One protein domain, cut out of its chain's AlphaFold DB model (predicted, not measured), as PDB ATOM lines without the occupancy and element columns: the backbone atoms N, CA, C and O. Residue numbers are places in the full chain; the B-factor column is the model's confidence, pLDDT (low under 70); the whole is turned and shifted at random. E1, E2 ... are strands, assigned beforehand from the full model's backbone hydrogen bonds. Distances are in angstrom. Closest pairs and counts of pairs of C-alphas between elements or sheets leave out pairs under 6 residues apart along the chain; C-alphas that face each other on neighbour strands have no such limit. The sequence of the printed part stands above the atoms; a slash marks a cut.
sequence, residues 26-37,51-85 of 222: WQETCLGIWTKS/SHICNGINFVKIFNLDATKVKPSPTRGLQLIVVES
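Overview. This is residues 26 to 37 and 51 to 85 of the 222 residues of the protein "Predicted protein" of Trichoplax adhaerens (UniProt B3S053). The model shows one narrow sheet of three strands, E1, E2 and E3, folded sharply across its strands into a V with a long arm and a shorter one, and the long link of residues 64 to 74 folds back over the long arm on the inside of the V. The sheet is twisted, and the ends of E1 and E2 at the cut make the short arm. The printed part has 47 residues with no named helix and three named strands, E1, E2 and E3 along the chain; the sheet order is also E1, E2, E3, and the sheet is mixed, with E1 antiparallel to E2 and E2 parallel to E3. The class is all strand, and the whole is compact, with a radius of gyration of the C-alphas of 10.5 A, and elongated, spanning 30 by 17 by 12 A.

Arrangement. E1, residues 26 to 36, is an edge strand and bends by 107 degrees at residue 32. Its neighbour E2, residues 52 to 63, is the inner strand and bends by 117 degrees at residue 55. E1 and E2 are antiparallel, with 176 degrees between their directions. The C-alphas of Trp 26 and Ile 62 face each other at 4.3 A, as do those of Gly 32 and Gly 56, also at 4.3 A. N 31 and O 57 are within hydrogen-bond range at 2.7 A, and N 53 and O 35 at 2.8 A. E3, residues 75 to 84, is the other edge strand and bends by 76 degrees at residue 78. E2 and E3 are parallel, with 7 degrees between their directions. The C-alphas of Ile 57 and Leu 78 face each other at 4.7 A. N 58 and O 78 are within hydrogen-bond range at 2.8 A, and so are N 84 and O 62 at 2.8 A. The C-alphas of the sheet lie up to 6.1 A off its best plane.

Along the chain. E1 has 11 residues and begins with C-alpha 26 at (35.644, -34.925, 52.492); its first and last C-alphas are 20.4 A apart. E2, the longest strand with 12 residues, begins with C-alpha 52 at (24.275, -36.938, 41.540) and measures 21.7 A from first to last C-alpha. E3 has 10 residues, measures 21.0 A in the same way and ends with C-alpha 84 at (43.069, -39.917, 56.581).

Size, cuts and confidence. The two C-alphas farthest apart are those of Lys 36 and Ser 85, 31.6 A. Residues 38 to 50 are not printed, and the gap from C-alpha 37 to C-alpha 51 is 5.7 A; the link from E1 to E2 runs across this cut. The link from E2 to E3 is long, with 11 residues. The mean pLDDT of the printed part is 89.2, and no printed residue is under 70.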
ATOM      1  N   TRP A  26      35.542 -33.764  53.361       91.88
ATOM      2  CA  TRP A  26      35.644 -34.925  52.492       91.88
ATOM      3  C   TRP A  26      35.524 -34.508  51.031       91.88
ATOM      4  O   TRP A  26      34.948 -33.473  50.711       91.88
ATOM      5  N   GLN A  27      36.101 -35.312  50.148       91.25
ATOM      6  CA  GLN A  27      36.071 -35.105  48.709       91.25
ATOM      7  C   GLN A  27      35.670 -36.404  48.023       91.25
ATOM      8  O   GLN A  27      36.152 -37.480  48.381       91.25
ATOM      9  N   GLU A  28      34.818 -36.300  47.010       91.94
ATOM     10  CA  GLU A  28      34.398 -37.438  46.201       91.94
ATOM     11  C   GLU A  28      34.996 -37.382  44.799       91.94
ATOM     12  O   GLU A  28      35.179 -36.323  44.198       91.94
ATOM     13  N   THR A  29      35.315 -38.547  44.250       92.25
ATOM     14  CA  THR A  29      35.779 -38.699  42.874       92.25
ATOM     15  C   THR A  29      35.130 -39.929  42.264       92.25
ATOM     16  O   THR A  29      35.473 -41.059  42.601       92.25
ATOM     17  N   CYS A  30      34.214 -39.719  41.318       88.88
ATOM     18  CA  CYS A  30      33.627 -40.811  40.550       88.88
ATOM     19  C   CYS A  30      34.513 -41.171  39.351       88.88
ATOM     20  O   CYS A  30      34.646 -40.409  38.389       88.88
ATOM     21  N   LEU A  31      35.071 -42.376  39.380       86.38
ATOM     22  CA  LEU A  31      35.658 -43.060  38.233       86.38
ATOM     23  C   LEU A  31      34.530 -43.771  37.471       86.38
ATOM     24  O   LEU A  31      34.298 -44.973  37.609       86.38
ATOM     25  N   GLY A  32      33.775 -42.986  36.709       89.12
ATOM     26  CA  GLY A  32      32.573 -43.430  36.013       89.12
ATOM     27  C   GLY A  32      31.793 -42.244  35.460       89.12
ATOM     28  O   GLY A  32      32.385 -41.299  34.932       89.12
ATOM     29  N   ILE A  33      30.466 -42.290  35.586       89.06
ATOM     30  CA  ILE A  33      29.575 -41.195  35.186       89.06
ATOM     31  C   ILE A  33      28.698 -40.761  36.359       89.06
ATOM     32  O   ILE A  33      27.944 -41.567  36.909       89.06
ATOM     33  N   TRP A  34      28.738 -39.463  36.663       91.19
ATOM     34  CA  TRP A  34      27.738 -38.800  37.493       91.19
ATOM     35  C   TRP A  34      26.429 -38.649  36.714       91.19
ATOM     36  O   TRP A  34      26.391 -38.018  35.660       91.19
ATOM     37  N   THR A  35      25.341 -39.223  37.222       88.88
ATOM     38  CA  THR A  35      23.990 -39.040  36.668       88.88
ATOM     39  C   THR A  35      23.104 -38.339  37.677       88.88
ATOM     40  O   THR A  35      23.143 -38.693  38.850       88.88
ATOM     41  N   LYS A  36      22.255 -37.413  37.232       87.69
ATOM     42  CA  LYS A  36      21.259 -36.781  38.105       87.69
ATOM     43  C   LYS A  36      20.283 -37.824  38.658       87.69
ATOM     44  O   LYS A  36      19.785 -38.671  37.911       87.69
ATOM     45  N   SER A  37      20.014 -37.770  39.958       80.56
ATOM     46  CA  SER A  37      19.003 -38.601  40.604       80.56
ATOM     47  C   SER A  37      17.611 -38.189  40.119       80.56
ATOM     48  O   SER A  37      17.222 -37.031  40.238       80.56
ATOM     49  N   SER A  51      22.815 -34.308  44.492       75.69
ATOM     50  CA  SER A  51      21.881 -34.562  43.385       75.69
ATOM     51  C   SER A  51      22.378 -35.606  42.381       75.69
ATOM     52  O   SER A  51      21.615 -36.050  41.514       75.69
ATOM     53  N   HIS A  52      23.636 -36.037  42.491       86.94
ATOM     54  CA  HIS A  52      24.275 -36.938  41.540       86.94
ATOM     55  C   HIS A  52      24.506 -38.339  42.120       86.94
ATOM     56  O   HIS A  52      24.814 -38.525  43.290       86.94
ATOM     57  N   ILE A  53      24.360 -39.343  41.259       90.44
ATOM     58  CA  ILE A  53      24.637 -40.756  41.524       90.44
ATOM     59  C   ILE A  53      25.865 -41.143  40.701       90.44
ATOM     60  O   ILE A  53      25.874 -40.919  39.485       90.44
ATOM     61  N   CYS A  54      26.887 -41.739  41.319       91.94
ATOM     62  CA  CYS A  54      28.037 -42.276  40.590       91.94
ATOM     63  C   CYS A  54      27.685 -43.652  40.014       91.94
ATOM     64  O   CYS A  54      27.355 -44.570  40.760       91.94
ATOM     65  N   ASN A  55      27.772 -43.828  38.696       89.75
ATOM     66  CA  ASN A  55      27.678 -45.141  38.048       89.75
ATOM     67  C   ASN A  55      29.094 -45.580  37.667       89.75
ATOM     68  O   ASN A  55      29.614 -45.160  36.629       89.75
ATOM     69  N   GLY A  56      29.742 -46.356  38.534       90.56
ATOM     70  CA  GLY A  56      31.158 -46.707  38.413       90.56
ATOM     71  C   GLY A  56      31.806 -46.937  39.775       90.56
ATOM     72  O   GLY A  56      31.209 -47.575  40.641       90.56
ATOM     73  N   ILE A  57      33.025 -46.425  39.958       90.56
ATOM     74  CA  ILE A  57      33.737 -46.491  41.240       90.56
ATOM     75  C   ILE A  57      33.750 -45.101  41.875       90.56
ATOM     76  O   ILE A  57      34.361 -44.195  41.316       90.56
ATOM     77  N   ASN A  58      33.108 -44.916  43.025       94.12
ATOM     78  CA  ASN A  58      33.191 -43.665  43.781       94.12
ATOM     79  C   ASN A  58      34.301 -43.758  44.832       94.12
ATOM     80  O   ASN A  58      34.303 -44.676  45.649       94.12
ATOM     81  N   PHE A  59      35.242 -42.819  44.806       94.12
ATOM     82  CA  PHE A  59      36.317 -42.704  45.782       94.12
ATOM     83  C   PHE A  59      36.034 -41.528  46.716       94.12
ATOM     84  O   PHE A  59      36.019 -40.380  46.279       94.12
ATOM     85  N   VAL A  60      35.813 -41.824  47.992       93.38
ATOM     86  CA  VAL A  60      35.468 -40.861  49.037       93.38
ATOM     87  C   VAL A  60      36.671 -40.711  49.950       93.38
ATOM     88  O   VAL A  60      37.037 -41.636  50.675       93.38
ATOM     89  N   LYS A  61      37.301 -39.544  49.906       92.62
ATOM     90  CA  LYS A  61      38.458 -39.221  50.730       92.62
ATOM     91  C   LYS A  61      38.021 -38.341  51.892       92.62
ATOM     92  O   LYS A  61      37.494 -37.263  51.658       92.62
ATOM     93  N   ILE A  62      38.233 -38.792  53.124       92.25
ATOM     94  CA  ILE A  62      37.799 -38.121  54.354       92.25
ATOM     95  C   ILE A  62      39.037 -37.645  55.112       92.25
ATOM     96  O   ILE A  62      39.914 -38.450  55.417       92.25
ATOM     97  N   PHE A  63      39.101 -36.356  55.438       90.31
ATOM     98  CA  PHE A  63      40.232 -35.731  56.123       90.31
ATOM     99  C   PHE A  63      39.804 -35.164  57.473       90.31
ATOM    100  O   PHE A  63      38.982 -34.251  57.515       90.31
ATOM    101  N   ASN A  64      40.404 -35.653  58.566       87.81
ATOM    102  CA  ASN A  64      40.166 -35.154  59.935       87.81
ATOM    103  C   ASN A  64      38.679 -35.005  60.306       87.81
ATOM    104  O   ASN A  64      38.316 -34.137  61.096       87.81
ATOM    105  N   LEU A  65      37.826 -35.851  59.733       88.00
ATOM    106  CA  LEU A  65      36.390 -35.853  59.950       88.00
ATOM    107  C   LEU A  65      35.955 -37.260  60.356       88.00
ATOM    108  O   LEU A  65      36.517 -38.259  59.903       88.00
ATOM    109  N   ASP A  66      34.957 -37.330  61.230       88.00
ATOM    110  CA  ASP A  66      34.322 -38.587  61.605       88.00
ATOM    111  C   ASP A  66      33.613 -39.187  60.384       88.00
ATOM    112  O   ASP A  66      32.700 -38.581  59.818       88.00
ATOM    113  N   ALA A  67      34.036 -40.386  59.982       86.75
ATOM    114  CA  ALA A  67      33.502 -41.066  58.809       86.75
ATOM    115  C   ALA A  67      31.993 -41.333  58.907       86.75
ATOM    116  O   ALA A  67      31.324 -41.404  57.879       86.75
ATOM    117  N   THR A  68      31.436 -41.424  60.121       88.81
ATOM    118  CA  THR A  68      29.992 -41.616  60.330       88.81
ATOM    119  C   THR A  68      29.163 -40.382  59.971       88.81
ATOM    120  O   THR A  68      27.971 -40.497  59.691       88.81
ATOM    121  N   LYS A  69      29.787 -39.198  59.943       87.94
ATOM    122  CA  LYS A  69      29.140 -37.927  59.589       87.94
ATOM    123  C   LYS A  69      29.174 -37.648  58.089       87.94
ATOM    124  O   LYS A  69      28.458 -36.767  57.618       87.94
ATOM    125  N   VAL A  70      29.986 -38.393  57.339       89.12
ATOM    126  CA  VAL A  70      30.103 -38.241  55.890       89.12
ATOM    127  C   VAL A  70      28.919 -38.916  55.212       89.12
ATOM    128  O   VAL A  70      28.655 -40.100  55.413       89.12
ATOM    129  N   LYS A  71      28.213 -38.150  54.380       91.25
ATOM    130  CA  LYS A  71      27.118 -38.636  53.534       91.25
ATOM    131  C   LYS A  71      27.610 -38.667  52.088       91.25
ATOM    132  O   LYS A  71      27.453 -37.679  51.382       91.25
ATOM    133  N   PRO A  72      28.272 -39.750  51.652       91.38
ATOM    134  CA  PRO A  72      28.766 -39.831  50.290       91.38
ATOM    135  C   PRO A  72      27.609 -39.912  49.294       91.38
ATOM    136  O   PRO A  72      26.517 -40.393  49.617       91.38
ATOM    137  N   SER A  73      27.855 -39.463  48.068       91.38
ATOM    138  CA  SER A  73      26.886 -39.553  46.988       91.38
ATOM    139  C   SER A  73      26.536 -41.018  46.701       91.38
ATOM    140  O   SER A  73      27.417 -41.890  46.725       91.38
ATOM    141  N   PRO A  74      25.263 -41.325  46.389       91.25
ATOM    142  CA  PRO A  74      24.857 -42.686  46.071       91.25
ATOM    143  C   PRO A  74      25.689 -43.266  44.922       91.25
ATOM    144  O   PRO A  74      25.891 -42.615  43.894       91.25
ATOM    145  N   THR A  75      26.133 -44.515  45.065       91.31
ATOM    146  CA  THR A  75      26.994 -45.174  44.074       91.31
ATOM    147  C   THR A  75      26.360 -46.466  43.567       91.31
ATOM    148  O   THR A  75      26.086 -47.388  44.331       91.31
ATOM    149  N   ARG A  76      26.139 -46.550  42.252       87.06
ATOM    150  CA  ARG A  76      25.757 -47.766  41.522       87.06
ATOM    151  C   ARG A  76      27.024 -48.422  40.980       87.06
ATOM    152  O   ARG A  76      27.413 -48.197  39.834       87.06
ATOM    153  N   GLY A  77      27.699 -49.166  41.848       88.56
ATOM    154  CA  GLY A  77      28.968 -49.827  41.561       88.56
ATOM    155  C   GLY A  77      29.779 -50.025  42.836       88.56
ATOM    156  O   GLY A  77      29.234 -50.474  43.841       88.56
ATOM    157  N   LEU A  78      31.071 -49.698  42.800       84.88
ATOM    158  CA  LEU A  78      31.971 -49.849  43.947       84.88
ATOM    159  C   LEU A  78      32.173 -48.503  44.645       84.88
ATOM    160  O   LEU A  78      32.459 -47.508  43.989       84.88
ATOM    161  N   GLN A  79      32.089 -48.471  45.971       91.12
ATOM    162  CA  GLN A  79      32.416 -47.282  46.754       91.12
ATOM    163  C   GLN A  79      33.618 -47.571  47.649       91.12
ATOM    164  O   GLN A  79      33.608 -48.522  48.427       91.12
ATOM    165  N   LEU A  80      34.659 -46.756  47.515       89.00
ATOM    166  CA  LEU A  80      35.900 -46.845  48.273       89.00
ATOM    167  C   LEU A  80      35.983 -45.636  49.195       89.00
ATOM    168  O   LEU A  80      35.993 -44.507  48.715       89.00
ATOM    169  N   ILE A  81      36.041 -45.868  50.503       91.31
ATOM    170  CA  ILE A  81      36.147 -44.806  51.508       91.31
ATOM    171  C   ILE A  81      37.539 -44.874  52.127       91.31
ATOM    172  O   ILE A  81      37.927 -45.907  52.669       91.31
ATOM    173  N   VAL A  82      38.288 -43.777  52.043       90.25
ATOM    174  CA  VAL A  82      39.625 -43.643  52.624       90.25
ATOM    175  C   VAL A  82      39.595 -42.557  53.682       90.25
ATOM    176  O   VAL A  82      39.311 -41.398  53.384       90.25
ATOM    177  N   VAL A  83      39.899 -42.943  54.919       90.38
ATOM    178  CA  VAL A  83      39.943 -42.040  56.069       90.38
ATOM    179  C   VAL A  83      41.397 -41.700  56.368       90.38
ATOM    180  O   VAL A  83      42.170 -42.557  56.793       90.38
ATOM    181  N   GLU A  84      41.779 -40.446  56.151       84.31
ATOM    182  CA  GLU A  84      43.069 -39.917  56.581       84.31
ATOM    183  C   GLU A  84      42.928 -39.320  57.982       84.31
ATOM    184  O   GLU A  84      42.410 -38.217  58.183       84.31
ATOM    185  N   SER A  85      43.394 -40.073  58.975       79.19
ATOM    186  CA  SER A  85      43.578 -39.576  60.336       79.19
ATOM    187  C   SER A  85      44.968 -38.950  60.450       79.19
ATOM    188  O   SER A  85      45.959 -39.593  60.090       79.19
TER     189      SER A  85